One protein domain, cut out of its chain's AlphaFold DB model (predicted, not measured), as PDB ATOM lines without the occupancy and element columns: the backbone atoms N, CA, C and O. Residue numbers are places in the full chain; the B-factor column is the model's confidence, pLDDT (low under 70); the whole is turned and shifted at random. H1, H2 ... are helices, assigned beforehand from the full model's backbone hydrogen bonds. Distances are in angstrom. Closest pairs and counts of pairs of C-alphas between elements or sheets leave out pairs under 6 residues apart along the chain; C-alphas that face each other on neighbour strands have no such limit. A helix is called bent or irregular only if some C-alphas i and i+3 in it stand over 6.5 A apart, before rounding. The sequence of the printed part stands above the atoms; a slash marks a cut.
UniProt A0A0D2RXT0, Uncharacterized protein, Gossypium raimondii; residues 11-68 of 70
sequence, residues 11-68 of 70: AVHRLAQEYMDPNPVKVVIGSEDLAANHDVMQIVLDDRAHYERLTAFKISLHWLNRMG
ATOM      1  N   ALA A  11     144.535 103.264 141.100       89.69
ATOM      2  CA  ALA A  11     145.230 102.669 142.241       89.69
ATOM      3  C   ALA A  11     144.455 101.516 142.911       89.69
ATOM      4  O   ALA A  11     145.079 100.591 143.428       89.69
ATOM      5  N   VAL A  12     143.114 101.523 142.879       90.50
ATOM      6  CA  VAL A  12     142.299 100.453 143.489       90.50
ATOM      7  C   VAL A  12     142.045  99.274 142.549       90.50
ATOM      8  O   VAL A  12     141.550  98.239 142.987       90.50
ATOM      9  N   HIS A  13     142.419  99.379 141.268       88.88
ATOM     10  CA  HIS A  13     142.187  98.310 140.292       88.88
ATOM     11  C   HIS A  13     142.916  97.020 140.674       88.88
ATOM     12  O   HIS A  13     142.348  95.938 140.552       88.88
ATOM     13  N   ARG A  14     144.152  97.134 141.178       88.88
ATOM     14  CA  ARG A  14     144.945  95.973 141.604       88.88
ATOM     15  C   ARG A  14     144.287  95.241 142.772       88.88
ATOM     16  O   ARG A  14     144.213  94.021 142.754       88.88
ATOM     17  N   LEU A  15     143.769  95.995 143.743       89.19
ATOM     18  CA  LEU A  15     143.035  95.432 144.871       89.19
ATOM     19  C   LEU A  15     141.774  94.712 144.377       89.19
ATOM     20  O   LEU A  15     141.525  93.569 144.734       89.19
ATOM     21  N   ALA A  16     141.005  95.334 143.485       90.62
ATOM     22  CA  ALA A  16     139.817  94.696 142.929       90.62
ATOM     23  C   ALA A  16     140.140  93.381 142.197       90.62
ATOM     24  O   ALA A  16     139.405  92.414 142.350       90.62
ATOM     25  N   GLN A  17     141.251  93.315 141.457       88.56
ATOM     26  CA  GLN A  17     141.690  92.093 140.769       88.56
ATOM     27  C   GLN A  17     142.118  90.968 141.716       88.56
ATOM     28  O   GLN A  17     141.965  89.803 141.367       88.56
ATOM     29  N   GLU A  18     142.668  91.301 142.882       92.00
ATOM     30  CA  GLU A  18     143.145  90.312 143.853       92.00
ATOM     31  C   GLU A  18     141.995  89.629 144.599       92.00
ATOM     32  O   GLU A  18     142.066  88.439 144.897       92.00
ATOM     33  N   TYR A  19     140.930  90.378 144.883       91.19
ATOM     34  CA  TYR A  19     139.842  89.895 145.726       91.19
ATOM     35  C   TYR A  19     138.596  89.477 144.930       91.19
ATOM     36  O   TYR A  19     137.843  88.632 145.402       91.19
ATOM     37  N   MET A  20     138.334  90.030 143.743       92.81
ATOM     38  CA  MET A  20     137.122  89.699 142.977       92.81
ATOM     39  C   MET A  20     137.235  88.369 142.224       92.81
ATOM     40  O   MET A  20     138.321  87.928 141.855       92.81
ATOM     41  N   ASP A  21     136.079  87.759 141.949       92.94
ATOM     42  CA  ASP A  21     135.995  86.574 141.094       92.94
ATOM     43  C   ASP A  21     136.548  86.872 139.683       92.94
ATOM     44  O   ASP A  21     136.434  88.011 139.207       92.94
ATOM     45  N   PRO A  22     137.111  85.871 138.975       87.00
ATOM     46  CA  PRO A  22     137.578  86.049 137.605       87.00
ATOM     47  C   PRO A  22     136.458  86.579 136.694       87.00
ATOM     48  O   PRO A  22     135.383  85.986 136.618       87.00
ATOM     49  N   ASN A  23     136.740  87.661 135.960       88.62
ATOM     50  CA  ASN A  23     135.814  88.383 135.069       88.62
ATOM     51  C   ASN A  23     134.670  89.143 135.782       88.62
ATOM     52  O   ASN A  23     133.493  88.874 135.526       88.62
ATOM     53  N   PRO A  24     134.979  90.132 136.641       91.56
ATOM     54  CA  PRO A  24     133.948  90.952 137.264       91.56
ATOM     55  C   PRO A  24     133.267  91.864 136.234       91.56
ATOM     56  O   PRO A  24     133.916  92.439 135.359       91.56
ATOM     57  N   VAL A  25     131.956  92.061 136.377       93.12
ATOM     58  CA  VAL A  25     131.216  93.073 135.609       93.12
ATOM     59  C   VAL A  25     131.315  94.415 136.337       93.12
ATOM     60  O   VAL A  25     130.885  94.533 137.483       93.12
ATOM     61  N   LYS A  26     131.870  95.435 135.671       92.00
ATOM     62  CA  LYS A  26     131.908  96.817 136.173       92.00
ATOM     63  C   LYS A  26     130.717  97.596 135.618       92.00
ATOM     64  O   LYS A  26     130.556  97.684 134.406       92.00
ATOM     65  N   VAL A  27     129.929  98.201 136.503       94.06
ATOM     66  CA  VAL A  27     128.840  99.122 136.144       94.06
ATOM     67  C   VAL A  27     129.171 100.502 136.701       94.06
ATOM     68  O   VAL A  27     129.533 100.622 137.871       94.06
ATOM     69  N   VAL A  28     129.061 101.534 135.864       93.94
ATOM     70  CA  VAL A  28     129.276 102.938 136.238       93.94
ATOM     71  C   VAL A  28     127.995 103.718 135.968       93.94
ATOM     72  O   VAL A  28     127.341 103.502 134.950       93.94
ATOM     73  N   ILE A  29     127.632 104.612 136.889       93.56
ATOM     74  CA  ILE A  29     126.494 105.524 136.749       93.56
ATOM     75  C   ILE A  29     127.051 106.947 136.705       93.56
ATOM     76  O   ILE A  29     127.765 107.354 137.618       93.56
ATOM     77  N   GLY A  30     126.709 107.706 135.663       90.75
ATOM     78  CA  GLY A  30     127.256 109.043 135.437       90.75
ATOM     79  C   GLY A  30     128.547 109.004 134.616       90.75
ATOM     80  O   GLY A  30     128.592 108.341 133.583       90.75
ATOM     81  N   SER A  31     129.567 109.748 135.049       87.56
ATOM     82  CA  SER A  31     130.859 109.831 134.352       87.56
ATOM     83  C   SER A  31     131.753 108.624 134.653       87.56
ATOM     84  O   SER A  31     131.749 108.116 135.773       87.56
ATOM     85  N   GLU A  32     132.555 108.196 133.672       83.81
ATOM     86  CA  GLU A  32     133.635 107.218 133.890       83.81
ATOM     87  C   GLU A  32     134.837 107.822 134.629       83.81
ATOM     88  O   GLU A  32     135.542 107.109 135.350       83.81
ATOM     89  N   ASP A  33     135.030 109.132 134.482       87.81
ATOM     90  CA  ASP A  33     136.028 109.911 135.207       87.81
ATOM     91  C   ASP A  33     135.520 110.350 136.587       87.81
ATOM     92  O   ASP A  33     134.334 110.245 136.910       87.81
ATOM     93  N   LEU A  34     136.420 110.903 137.407       84.62
ATOM     94  CA  LEU A  34     136.052 111.486 138.696       84.62
ATOM     95  C   LEU A  34     135.029 112.612 138.497       84.62
ATOM     96  O   LEU A  34     135.345 113.667 137.948       84.62
ATOM     97  N   ALA A  35     133.823 112.398 139.010       88.88
ATOM     98  CA  ALA A  35     132.757 113.381 139.010       88.88
ATOM     99  C   ALA A  35     132.197 113.551 140.421       88.88
ATOM    100  O   ALA A  35     131.991 112.589 141.159       88.88
ATOM    101  N   ALA A  36     131.947 114.802 140.789       90.94
ATOM    102  CA  ALA A  36     131.180 115.131 141.977       90.94
ATOM    103  C   ALA A  36     129.678 115.102 141.660       90.94
ATOM    104  O   ALA A  36     129.272 115.172 140.498       90.94
ATOM    105  N   ASN A  37     128.848 115.014 142.699       90.62
ATOM    106  CA  ASN A  37     127.400 115.066 142.537       90.62
ATOM    107  C   ASN A  37     126.976 116.409 141.904       90.62
ATOM    108  O   ASN A  37     127.390 117.471 142.370       90.62
ATOM    109  N   HIS A  38     126.153 116.346 140.855       88.38
ATOM    110  CA  HIS A  38     125.683 117.500 140.087       88.38
ATOM    111  C   HIS A  38     124.749 118.418 140.883       88.38
ATOM    112  O   HIS A  38     124.695 119.612 140.599       88.38
ATOM    113  N   ASP A  39     124.076 117.890 141.906       91.00
ATOM    114  CA  ASP A  39     123.198 118.677 142.777       91.00
ATOM    115  C   ASP A  39     123.974 119.507 143.813       91.00
ATOM    116  O   ASP A  39     123.408 120.359 144.499       91.00
ATOM    117  N   VAL A  40     125.285 119.274 143.952       87.00
ATOM    118  CA  VAL A  40     126.127 119.969 144.927       87.00
ATOM    119  C   VAL A  40     126.842 121.138 144.258       87.00
ATOM    120  O   VAL A  40     127.767 120.960 143.464       87.00
ATOM    121  N   MET A  41     126.460 122.359 144.641       88.06
ATOM    122  CA  MET A  41     127.170 123.575 144.247       88.06
ATOM    123  C   MET A  41     128.571 123.609 144.874       88.06
ATOM    124  O   MET A  41     128.720 123.567 146.095       88.06
ATOM    125  N   GLN A  42     129.602 123.719 144.038       84.06
ATOM    126  CA  GLN A  42     131.002 123.760 144.463       84.06
ATOM    127  C   GLN A  42     131.560 125.178 144.338       84.06
ATOM    128  O   GLN A  42     131.508 125.779 143.267       84.06
ATOM    129  N   ILE A  43     132.115 125.709 145.430       83.81
ATOM    130  CA  ILE A  43     132.717 127.046 145.489       83.81
ATOM    131  C   ILE A  43     134.203 126.891 145.827       83.81
ATOM    132  O   ILE A  43     134.539 126.367 146.887       83.81
ATOM    133  N   VAL A  44     135.092 127.361 144.948       83.69
ATOM    134  CA  VAL A  44     136.550 127.359 145.169       83.69
ATOM    135  C   VAL A  44     136.996 128.757 145.590       83.69
ATOM    136  O   VAL A  44     136.667 129.740 144.929       83.69
ATOM    137  N   LEU A  45     137.736 128.855 146.696       77.19
ATOM    138  CA  LEU A  45     138.195 130.121 147.273       77.19
ATOM    139  C   LEU A  45     139.724 130.148 147.388       77.19
ATOM    140  O   LEU A  45     140.346 129.122 147.641       77.19
ATOM    141  N   ASP A  46     140.311 131.339 147.242       80.19
ATOM    142  CA  ASP A  46     141.739 131.575 147.496       80.19
ATOM    143  C   ASP A  46     142.052 131.493 149.003       80.19
ATOM    144  O   ASP A  46     141.360 132.103 149.830       80.19
ATOM    145  N   ASP A  47     143.121 130.767 149.326       74.31
ATOM    146  CA  ASP A  47     143.611 130.451 150.670       74.31
ATOM    147  C   ASP A  47     144.042 131.703 151.455       74.31
ATOM    148  O   ASP A  47     143.902 131.790 152.674       74.31
ATOM    149  N   ARG A  48     144.471 132.760 150.757       74.50
ATOM    150  CA  ARG A  48     144.972 133.996 151.391       74.50
ATOM    151  C   ARG A  48     143.946 134.741 152.253       74.50
ATOM    152  O   ARG A  48     144.335 135.591 153.044       74.50
ATOM    153  N   ALA A  49     142.657 134.427 152.123       69.88
ATOM    154  CA  ALA A  49     141.577 135.015 152.923       69.88
ATOM    155  C   ALA A  49     140.766 133.960 153.703       69.88
ATOM    156  O   ALA A  49     139.609 134.203 154.061       69.88
ATOM    157  N   HIS A  50     141.347 132.776 153.938       71.69
ATOM    158  CA  HIS A  50     140.643 131.609 154.471       71.69
ATOM    159  C   HIS A  50     139.920 131.908 155.798       71.69
ATOM    160  O   HIS A  50     138.727 131.635 155.926       71.69
ATOM    161  N   TYR A  51     140.589 132.560 156.756       74.88
ATOM    162  CA  TYR A  51     140.023 132.845 158.084       74.88
ATOM    163  C   TYR A  51     138.867 133.858 158.079       74.88
ATOM    164  O   TYR A  51     137.843 133.638 158.735       74.88
ATOM    165  N   GLU A  52     139.001 134.955 157.335       76.38
ATOM    166  CA  GLU A  52     137.976 136.006 157.271       76.38
ATOM    167  C   GLU A  52     136.712 135.490 156.575       76.38
ATOM    168  O   GLU A  52     135.592 135.691 157.056       76.38
ATOM    169  N   ARG A  53     136.885 134.730 155.487       74.94
ATOM    170  CA  ARG A  53     135.770 134.162 154.720       74.94
ATOM    171  C   ARG A  53     135.062 133.029 155.450       74.94
ATOM    172  O   ARG A  53     133.837 132.974 155.404       74.94
ATOM    173  N   LEU A  54     135.785 132.175 156.180       80.00
ATOM    174  CA  LEU A  54     135.165 131.163 157.048       80.00
ATOM    175  C   LEU A  54     134.289 131.803 158.123       80.00
ATOM    176  O   LEU A  54     133.202 131.305 158.417       80.00
ATOM    177  N   THR A  55     134.751 132.909 158.703       78.94
ATOM    178  CA  THR A  55     133.991 133.652 159.712       78.94
ATOM    179  C   THR A  55     132.724 134.250 159.104       78.94
ATOM    180  O   THR A  55     131.634 134.032 159.630       78.94
ATOM    181  N   ALA A  56     132.838 134.915 157.950       77.94
ATOM    182  CA  ALA A  56     131.692 135.461 157.226       77.94
ATOM    183  C   ALA A  56     130.678 134.376 156.813       77.94
ATOM    184  O   ALA A  56     129.474 134.552 156.993       77.94
ATOM    185  N   PHE A  57     131.153 133.223 156.334       81.56
ATOM    186  CA  PHE A  57     130.301 132.094 155.954       81.56
ATOM    187  C   PHE A  57     129.542 131.508 157.149       81.56
ATOM    188  O   PHE A  57     128.332 131.307 157.071       81.56
ATOM    189  N   LYS A  58     130.218 131.301 158.289       80.94
ATOM    190  CA  LYS A  58     129.579 130.837 159.535       80.94
ATOM    191  C   LYS A  58     128.493 131.798 160.012       80.94
ATOM    192  O   LYS A  58     127.424 131.353 160.421       80.94
ATOM    193  N   ILE A  59     128.752 133.105 159.932       77.62
ATOM    194  CA  ILE A  59     127.765 134.139 160.257       77.62
ATOM    195  C   ILE A  59     126.563 134.026 159.312       77.62
ATOM    196  O   ILE A  59     125.428 133.980 159.776       77.62
ATOM    197  N   SER A  60     126.797 133.918 158.003       76.50
ATOM    198  CA  SER A  60     125.725 133.809 157.008       76.50
ATOM    199  C   SER A  60     124.870 132.550 157.195       76.50
ATOM    200  O   SER A  60     123.646 132.635 157.138       76.50
ATOM    201  N   LEU A  61     125.487 131.399 157.486       78.25
ATOM    202  CA  LEU A  61     124.778 130.153 157.803       78.25
ATOM    203  C   LEU A  61     123.942 130.269 159.078       78.25
ATOM    204  O   LEU A  61     122.787 129.852 159.094       78.25
ATOM    205  N   HIS A  62     124.502 130.858 160.139       79.69
ATOM    206  CA  HIS A  62     123.773 131.100 161.385       79.69
ATOM    207  C   HIS A  62     122.518 131.944 161.148       79.69
ATOM    208  O   HIS A  62     121.462 131.652 161.704       79.69
ATOM    209  N   TRP A  63     122.610 132.966 160.294       69.50
ATOM    210  CA  TRP A  63     121.460 133.792 159.930       69.50
ATOM    211  C   TRP A  63     120.446 133.053 159.056       69.50
ATOM    212  O   TRP A  63     119.257 133.130 159.350       69.50
ATOM    213  N   LEU A  64     120.885 132.309 158.038       72.81
ATOM    214  CA  LEU A  64     119.994 131.515 157.179       72.81
ATOM    215  C   LEU A  64     119.200 130.474 157.979       72.81
ATOM    216  O   LEU A  64     117.994 130.340 157.780       72.81
ATOM    217  N   ASN A  65     119.852 129.817 158.941       75.88
ATOM    218  CA  ASN A  65     119.214 128.851 159.832       75.88
ATOM    219  C   ASN A  65     118.205 129.534 160.777       75.88
ATOM    220  O   ASN A  65     117.102 129.042 160.998       75.88
ATOM    221  N   ARG A  66     118.526 130.732 161.289       76.50
ATOM    222  CA  ARG A  66     117.606 131.498 162.150       76.50
ATOM    223  C   ARG A  66     116.392 132.067 161.400       76.50
ATOM    224  O   ARG A  66     115.385 132.365 162.033       76.50
ATOM    225  N   MET A  67     116.499 132.234 160.081       75.50
ATOM    226  CA  MET A  67     115.418 132.690 159.199       75.50
ATOM    227  C   MET A  67     114.567 131.536 158.637       75.50
ATOM    228  O   MET A  67     113.646 131.799 157.869       75.50
ATOM    229  N   GLY A  68     114.855 130.277 158.998       62.34
ATOM    230  CA  GLY A  68     114.086 129.104 158.558       62.34
ATOM    231  C   GLY A  68     114.124 128.852 157.045       62.34
ATOM    232  O   GLY A  68     113.191 128.271 156.503       62.34
TER     233      GLY A  68
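Overview. This is residues 11 to 68 of the 70 residues of an uncharacterized protein of Gossypium raimondii (UniProt A0A0D2RXT0). A long helix, H2, stands at one end of an open, drawn-out model and a short helix, H1, lies toward the other, joined by a long winding link, residues 20 to 46. The two helices are apart and form no common core. The printed part has 58 residues, with two named helices in the order H1, H2 and no named strand; the class is all helix, and the helices hold 29 of the 58 residues. The whole is extended, with a radius of gyration of the C-alphas of 20.5 A, and spans 55 by 31 by 19 A.

Along the chain. H2, residues 47 to 66, is 28.4 A long from first to last C-alpha. It begins at C-alpha 47 (143.611, 130.451, 150.670) and ends at C-alpha 66 (117.606, 131.498, 162.150). H1, residues 11 to 19, is 14.3 A long and begins at C-alpha 11 (145.230, 102.669, 142.241).

Arrangement. H2 has a kink of 39 degrees near residue 54 and is irregular, with C-alphas 48 and 51 lying 8.4 A apart. H1 is only just irregular, with C-alphas 11 and 14 lying 6.7 A apart. H1 and H2 are apart. Of the O i to N i+4 pairs, 14 of 16 in H2 and 4 of 5 in H1 are within hydrogen-bond range. Residues 54 to 68 stand free, of which 54 to 66 belong to H2. Residues 31 to 37 and 39 to 44, between the helices, also stand free.

Size, cuts and confidence. The two C-alphas farthest apart are those of Pro 22 and Met 67, at 56.0 A. The link from H1 to H2, 27 residues, is long. The printed part has no cut. The mean pLDDT of the printed part is 83.8, and residues 49, 63 and 68 are under 70.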